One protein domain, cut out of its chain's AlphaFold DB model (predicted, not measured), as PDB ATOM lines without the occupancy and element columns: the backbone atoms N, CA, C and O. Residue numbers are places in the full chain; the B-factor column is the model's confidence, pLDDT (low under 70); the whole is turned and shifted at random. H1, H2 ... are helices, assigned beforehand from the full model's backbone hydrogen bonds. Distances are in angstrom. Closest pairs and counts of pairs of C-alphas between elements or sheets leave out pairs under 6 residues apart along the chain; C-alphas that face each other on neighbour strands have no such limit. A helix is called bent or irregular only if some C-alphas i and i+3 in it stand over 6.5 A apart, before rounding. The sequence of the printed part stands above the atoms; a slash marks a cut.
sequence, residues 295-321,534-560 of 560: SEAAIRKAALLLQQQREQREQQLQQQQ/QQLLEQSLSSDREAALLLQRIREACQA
ATOM      1  N   SER A 295     129.484 230.119 304.646       77.25
ATOM      2  CA  SER A 295     130.137 228.851 304.962       77.25
ATOM      3  C   SER A 295     130.232 227.931 303.732       77.25
ATOM      4  O   SER A 295     131.315 227.485 303.351       77.25
ATOM      5  N   GLU A 296     129.126 227.712 303.019       76.25
ATOM      6  CA  GLU A 296     129.111 226.866 301.827       76.25
ATOM      7  C   GLU A 296     129.948 227.465 300.683       76.25
ATOM      8  O   GLU A 296     130.693 226.744 300.010       76.25
ATOM      9  N   ALA A 297     129.858 228.779 300.458       73.62
ATOM     10  CA  ALA A 297     130.653 229.467 299.444       73.62
ATOM     11  C   ALA A 297     132.162 229.347 299.724       73.62
ATOM     12  O   ALA A 297     132.948 229.104 298.802       73.62
ATOM     13  N   ALA A 298     132.554 229.436 300.994       71.44
ATOM     14  CA  ALA A 298     133.919 229.223 301.455       71.44
ATOM     15  C   ALA A 298     134.447 227.835 301.116       71.44
ATOM     16  O   ALA A 298     135.512 227.694 300.514       71.44
ATOM     17  N   ILE A 299     133.669 226.809 301.467       75.44
ATOM     18  CA  ILE A 299     134.014 225.407 301.230       75.44
ATOM     19  C   ILE A 299     134.162 225.154 299.726       75.44
ATOM     20  O   ILE A 299     135.108 224.495 299.296       75.44
ATOM     21  N   ARG A 300     133.273 225.716 298.897       76.31
ATOM     22  CA  ARG A 300     133.382 225.611 297.432       76.31
ATOM     23  C   ARG A 300     134.653 226.272 296.904       76.31
ATOM     24  O   ARG A 300     135.324 225.693 296.052       76.31
ATOM     25  N   LYS A 301     135.017 227.450 297.423       78.19
ATOM     26  CA  LYS A 301     136.270 228.129 297.062       78.19
ATOM     27  C   LYS A 301     137.497 227.306 297.482       78.19
ATOM     28  O   LYS A 301     138.416 227.165 296.679       78.19
ATOM     29  N   ALA A 302     137.467 226.698 298.673       73.19
ATOM     30  CA  ALA A 302     138.462 225.721 299.137       73.19
ATOM     31  C   ALA A 302     138.676 224.605 298.122       73.19
ATOM     32  O   ALA A 302     139.797 224.320 297.705       73.19
ATOM     33  N   ALA A 303     137.567 223.975 297.732       75.19
ATOM     34  CA  ALA A 303     137.570 222.808 296.875       75.19
ATOM     35  C   ALA A 303     138.135 223.140 295.488       75.19
ATOM     36  O   ALA A 303     138.945 222.377 294.968       75.19
ATOM     37  N   LEU A 304     137.771 224.297 294.922       80.19
ATOM     38  CA  LEU A 304     138.306 224.763 293.639       80.19
ATOM     39  C   LEU A 304     139.816 225.007 293.687       80.19
ATOM     40  O   LEU A 304     140.528 224.642 292.756       80.19
ATOM     41  N   LEU A 305     140.321 225.597 294.769       77.62
ATOM     42  CA  LEU A 305     141.748 225.886 294.907       77.62
ATOM     43  C   LEU A 305     142.569 224.611 295.164       77.62
ATOM     44  O   LEU A 305     143.633 224.445 294.568       77.62
ATOM     45  N   LEU A 306     142.034 223.648 295.922       75.31
ATOM     46  CA  LEU A 306     142.618 222.303 296.023       75.31
ATOM     47  C   LEU A 306     142.618 221.565 294.672       75.31
ATOM     48  O   LEU A 306     143.592 220.887 294.340       75.31
ATOM     49  N   GLN A 307     141.560 221.707 293.869       82.19
ATOM     50  CA  GLN A 307     141.511 221.141 292.519       82.19
ATOM     51  C   GLN A 307     142.569 221.775 291.604       82.19
ATOM     52  O   GLN A 307     143.314 221.055 290.945       82.19
ATOM     53  N   GLN A 308     142.686 223.105 291.602       83.94
ATOM     54  CA  GLN A 308     143.698 223.813 290.818       83.94
ATOM     55  C   GLN A 308     145.117 223.374 291.202       83.94
ATOM     56  O   GLN A 308     145.962 223.135 290.338       83.94
ATOM     57  N   GLN A 309     145.377 223.227 292.501       80.38
ATOM     58  CA  GLN A 309     146.657 222.734 292.988       80.38
ATOM     59  C   GLN A 309     146.963 221.323 292.469       80.38
ATOM     60  O   GLN A 309     148.093 221.029 292.071       80.38
ATOM     61  N   ARG A 310     145.962 220.438 292.472       78.94
ATOM     62  CA  ARG A 310     146.102 219.081 291.945       78.94
ATOM     63  C   ARG A 310     146.478 219.102 290.465       78.94
ATOM     64  O   ARG A 310     147.431 218.425 290.089       78.94
ATOM     65  N   GLU A 311     145.788 219.900 289.656       84.94
ATOM     66  CA  GLU A 311     146.079 220.040 288.223       84.94
ATOM     67  C   GLU A 311     147.511 220.548 287.982       84.94
ATOM     68  O   GLU A 311     148.230 220.000 287.145       84.94
ATOM     69  N   GLN A 312     147.981 221.526 288.767       83.19
ATOM     70  CA  GLN A 312     149.376 221.985 288.702       83.19
ATOM     71  C   GLN A 312     150.374 220.872 289.048       83.19
ATOM     72  O   GLN A 312     151.392 220.709 288.372       83.19
ATOM     73  N   ARG A 313     150.091 220.075 290.083       79.12
ATOM     74  CA  ARG A 313     150.970 218.978 290.510       79.12
ATOM     75  C   ARG A 313     150.982 217.823 289.507       79.12
ATOM     76  O   ARG A 313     152.036 217.235 289.268       79.12
ATOM     77  N   GLU A 314     149.849 217.524 288.878       82.69
ATOM     78  CA  GLU A 314     149.759 216.560 287.776       82.69
ATOM     79  C   GLU A 314     150.567 217.029 286.556       82.69
ATOM     80  O   GLU A 314     151.332 216.239 285.996       82.69
ATOM     81  N   GLN A 315     150.504 218.319 286.197       90.38
ATOM     82  CA  GLN A 315     151.348 218.893 285.140       90.38
ATOM     83  C   GLN A 315     152.845 218.794 285.471       90.38
ATOM     84  O   GLN A 315     153.637 218.385 284.618       90.38
ATOM     85  N   GLN A 316     153.248 219.101 286.710       82.06
ATOM     86  CA  GLN A 316     154.639 218.935 287.151       82.06
ATOM     87  C   GLN A 316     155.103 217.477 287.049       82.06
ATOM     88  O   GLN A 316     156.188 217.204 286.532       82.06
ATOM     89  N   LEU A 317     154.278 216.523 287.493       81.50
ATOM     90  CA  LEU A 317     154.581 215.094 287.378       81.50
ATOM     91  C   LEU A 317     154.708 214.650 285.918       81.50
ATOM     92  O   LEU A 317     155.607 213.870 285.592       81.50
ATOM     93  N   GLN A 318     153.853 215.158 285.029       89.25
ATOM     94  CA  GLN A 318     153.926 214.871 283.598       89.25
ATOM     95  C   GLN A 318     155.219 215.424 282.981       89.25
ATOM     96  O   GLN A 318     155.900 214.713 282.239       89.25
ATOM     97  N   GLN A 319     155.609 216.650 283.336       88.19
ATOM     98  CA  GLN A 319     156.862 217.251 282.879       88.19
ATOM     99  C   GLN A 319     158.083 216.470 283.390       88.19
ATOM    100  O   GLN A 319     158.993 216.164 282.616       88.19
ATOM    101  N   GLN A 320     158.083 216.062 284.661       81.69
ATOM    102  CA  GLN A 320     159.141 215.227 285.236       81.69
ATOM    103  C   GLN A 320     159.225 213.858 284.535       81.69
ATOM    104  O   GLN A 320     160.319 213.355 284.269       81.69
ATOM    105  N   GLN A 321     158.083 213.262 284.178       83.75
ATOM    106  CA  GLN A 321     158.045 212.007 283.430       83.75
ATOM    107  C   GLN A 321     158.645 212.156 282.023       83.75
ATOM    108  O   GLN A 321     159.414 211.289 281.605       83.75
ATOM    109  N   GLN A 534     147.522 228.846 302.638       76.62
ATOM    110  CA  GLN A 534     147.712 230.181 303.201       76.62
ATOM    111  C   GLN A 534     147.171 231.278 302.288       76.62
ATOM    112  O   GLN A 534     146.456 232.159 302.754       76.62
ATOM    113  N   GLN A 535     147.429 231.182 300.984       78.94
ATOM    114  CA  GLN A 535     146.924 232.127 299.990       78.94
ATOM    115  C   GLN A 535     145.389 232.061 299.861       78.94
ATOM    116  O   GLN A 535     144.721 233.083 299.685       78.94
ATOM    117  N   LEU A 536     144.818 230.861 300.002       74.44
ATOM    118  CA  LEU A 536     143.378 230.603 300.113       74.44
ATOM    119  C   LEU A 536     142.774 231.301 301.331       74.44
ATOM    120  O   LEU A 536     141.737 231.959 301.220       74.44
ATOM    121  N   LEU A 537     143.451 231.155 302.472       80.06
ATOM    122  CA  LEU A 537     143.043 231.702 303.758       80.06
ATOM    123  C   LEU A 537     143.111 233.231 303.751       80.06
ATOM    124  O   LEU A 537     142.166 233.878 304.186       80.06
ATOM    125  N   GLU A 538     144.178 233.818 303.200       79.75
ATOM    126  CA  GLU A 538     144.329 235.270 303.039       79.75
ATOM    127  C   GLU A 538     143.261 235.849 302.112       79.75
ATOM    128  O   GLU A 538     142.619 236.845 302.447       79.75
ATOM    129  N   GLN A 539     142.997 235.188 300.979       75.06
ATOM    130  CA  GLN A 539     141.914 235.605 300.096       75.06
ATOM    131  C   GLN A 539     140.534 235.460 300.739       75.06
ATOM    132  O   GLN A 539     139.635 236.235 300.404       75.06
ATOM    133  N   SER A 540     140.306 234.454 301.591       77.19
ATOM    134  CA  SER A 540     139.044 234.354 302.328       77.19
ATOM    135  C   SER A 540     138.971 235.399 303.433       77.19
ATOM    136  O   SER A 540     137.964 236.076 303.516       77.19
ATOM    137  N   LEU A 541     140.043 235.650 304.189       80.19
ATOM    138  CA  LEU A 541     140.080 236.666 305.247       80.19
ATOM    139  C   LEU A 541     139.756 238.067 304.726       80.19
ATOM    140  O   LEU A 541     139.100 238.841 305.420       80.19
ATOM    141  N   SER A 542     140.175 238.388 303.498       67.44
ATOM    142  CA  SER A 542     139.867 239.674 302.869       67.44
ATOM    143  C   SER A 542     138.430 239.791 302.351       67.44
ATOM    144  O   SER A 542     137.998 240.898 302.039       67.44
ATOM    145  N   SER A 543     137.706 238.678 302.187       71.44
ATOM    146  CA  SER A 543     136.371 238.660 301.569       71.44
ATOM    147  C   SER A 543     135.251 238.216 302.514       71.44
ATOM    148  O   SER A 543     134.173 238.804 302.472       71.44
ATOM    149  N   ASP A 544     135.494 237.228 303.372       78.25
ATOM    150  CA  ASP A 544     134.543 236.684 304.337       78.25
ATOM    151  C   ASP A 544     135.263 235.935 305.480       78.25
ATOM    152  O   ASP A 544     136.003 234.971 305.274       78.25
ATOM    153  N   ARG A 545     135.055 236.381 306.718       67.12
ATOM    154  CA  ARG A 545     135.812 235.907 307.885       67.12
ATOM    155  C   ARG A 545     135.371 234.521 308.361       67.12
ATOM    156  O   ARG A 545     136.203 233.722 308.777       67.12
ATOM    157  N   GLU A 546     134.091 234.190 308.206       55.31
ATOM    158  CA  GLU A 546     133.579 232.846 308.507       55.31
ATOM    159  C   GLU A 546     134.024 231.806 307.479       55.31
ATOM    160  O   GLU A 546     134.202 230.628 307.795       55.31
ATOM    161  N   ALA A 547     134.269 232.249 306.244       62.19
ATOM    162  CA  ALA A 547     134.840 231.399 305.218       62.19
ATOM    163  C   ALA A 547     136.246 230.918 305.594       62.19
ATOM    164  O   ALA A 547     136.554 229.735 305.448       62.19
ATOM    165  N   ALA A 548     137.067 231.822 306.130       73.25
ATOM    166  CA  ALA A 548     138.409 231.516 306.619       73.25
ATOM    167  C   ALA A 548     138.398 230.520 307.796       73.25
ATOM    168  O   ALA A 548     139.196 229.585 307.825       73.25
ATOM    169  N   LEU A 549     137.433 230.662 308.707       61.72
ATOM    170  CA  LEU A 549     137.203 229.770 309.850       61.72
ATOM    171  C   LEU A 549     136.918 228.317 309.436       61.72
ATOM    172  O   LEU A 549     137.477 227.364 309.984       61.72
ATOM    173  N   LEU A 550     136.048 228.127 308.442       64.69
ATOM    174  CA  LEU A 550     135.687 226.800 307.932       64.69
ATOM    175  C   LEU A 550     136.849 226.125 307.206       64.69
ATOM    176  O   LEU A 550     137.121 224.940 307.398       64.69
ATOM    177  N   LEU A 551     137.558 226.916 306.409       71.00
ATOM    178  CA  LEU A 551     138.812 226.564 305.765       71.00
ATOM    179  C   LEU A 551     139.865 226.079 306.782       71.00
ATOM    180  O   LEU A 551     140.519 225.057 306.564       71.00
ATOM    181  N   GLN A 552     139.959 226.738 307.936       72.00
ATOM    182  CA  GLN A 552     140.887 226.378 309.005       72.00
ATOM    183  C   GLN A 552     140.478 225.099 309.757       72.00
ATOM    184  O   GLN A 552     141.323 224.225 309.960       72.00
ATOM    185  N   ARG A 553     139.185 224.896 310.057       68.12
ATOM    186  CA  ARG A 553     138.682 223.615 310.605       68.12
ATOM    187  C   ARG A 553     138.906 222.435 309.659       68.12
ATOM    188  O   ARG A 553     139.239 221.340 310.108       68.12
ATOM    189  N   ILE A 554     138.747 222.641 308.350       70.56
ATOM    190  CA  ILE A 554     139.043 221.614 307.341       70.56
ATOM    191  C   ILE A 554     140.532 221.249 307.374       70.56
ATOM    192  O   ILE A 554     140.866 220.066 307.290       70.56
ATOM    193  N   ARG A 555     141.426 222.230 307.547       81.56
ATOM    194  CA  ARG A 555     142.868 221.986 307.694       81.56
ATOM    195  C   ARG A 555     143.190 221.177 308.951       81.56
ATOM    196  O   ARG A 555     143.920 220.197 308.839       81.56
ATOM    197  N   GLU A 556     142.624 221.528 310.104       68.44
ATOM    198  CA  GLU A 556     142.813 220.785 311.362       68.44
ATOM    199  C   GLU A 556     142.312 219.338 311.247       68.44
ATOM    200  O   GLU A 556     143.030 218.402 311.600       68.44
ATOM    201  N   ALA A 557     141.137 219.136 310.644       57.19
ATOM    202  CA  ALA A 557     140.596 217.807 310.363       57.19
ATOM    203  C   ALA A 557     141.431 217.012 309.340       57.19
ATOM    204  O   ALA A 557     141.430 215.785 309.359       57.19
ATOM    205  N   CYS A 558     142.149 217.688 308.436       59.97
ATOM    206  CA  CYS A 558     143.068 217.044 307.496       59.97
ATOM    207  C   CYS A 558     144.441 216.730 308.109       59.97
ATOM    208  O   CYS A 558     145.122 215.825 307.610       59.97
ATOM    209  N   GLN A 559     144.858 217.463 309.145       59.00
ATOM    210  CA  GLN A 559     146.123 217.259 309.858       59.00
ATOM    211  C   GLN A 559     146.021 216.176 310.944       59.00
ATOM    212  O   GLN A 559     146.993 215.442 311.130       59.00
ATOM    213  N   ALA A 560     144.857 216.028 311.586       46.72
ATOM    214  CA  ALA A 560     144.494 214.833 312.357       46.72
ATOM    215  C   ALA A 560     144.368 213.601 311.439       46.72
ATOM    216  O   ALA A 560     144.817 212.503 311.839       46.72
TER     217      ALA A 560
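This is residues 295 to 321 and 534 to 560 of the 560 residues of an uncharacterized protein of Eimeria brunetti (UniProt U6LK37). A long helix, H1, and a shorter one, H3, meet near their first residues and spread apart as a V, with the short helix H2 folded back from H3 at the closed end of the V. H2 and H3 make a helical hairpin that packs on the first part of H1, while residues 307 to 321 of H1 stick out as a long arm and residues 555 to 560 as a shorter one. The printed part has 54 residues with three named helices, in the order H1, H2, H3, and no named strand; its class is all helix. The whole is loose, with a radius of gyration of the C-alphas of 13.0 A, and elongated, spanning 41 by 26 by 17 A.

Find C-alpha 295 at (130.137, 228.851, 304.962); from there H1, residues 295 to 321, runs 39.1 A to C-alpha 321 at (158.045, 212.007, 283.430). Past the cut, look at residues 534 to 541 for H2, 10.2 A from first to last C-alpha. H3, residues 545 to 559, runs 21.4 A and ends with C-alpha 559 at (146.123, 217.259, 309.858). No helix is bent.

Start at residues 295 to 302, the part of H1 that touches H3; the closest C-alphas, those of Ala 298 and Ala 547, are 4.4 A apart. H3 touches H1 with residues 546 to 551 alone. H1 and H3 run the same way at a steep tilt of 51 degrees. Look next at residues 298 to 305 of H1, which only just touch H2, with 3 pairs of C-alphas within 8 A; the closest C-alphas, those of Ala 302 and Leu 536, are 7.0 A apart. These two helices run opposite ways at a shallow tilt of 21 degrees. H2 and H3 form a hairpin, opposite ways at a shallow tilt of 32 degrees, and the closest C-alphas, those of Ser 540 and Ala 548, are 5.2 A apart. H3 touches H2 with residues 547 to 552 alone. The helix packing is mostly aligned, meaning mostly at shallow tilts, but only just: 2 of the 3 touching pairs. In the backbone of H1, H2 and H3, every O i to N i+4 pair is within hydrogen-bond range.

The two C-alphas farthest apart are those of Gln 321 and Arg 545, at 40.8 A. Without the stretches that stand free, the body of 33 residues spans 18 by 17 by 15 A, with a radius of gyration of 7.9 A. Residues 322 to 533 are not printed, and C-alphas 321 and 534 lie 28.8 A apart across the cut. The link from H2 to H3 is tight, with 3 residues. The mean pLDDT of the printed part is 74.8, and you will find values under 70 at residues 542, 545 to 547, 549 to 550, 553 and 556 to 560.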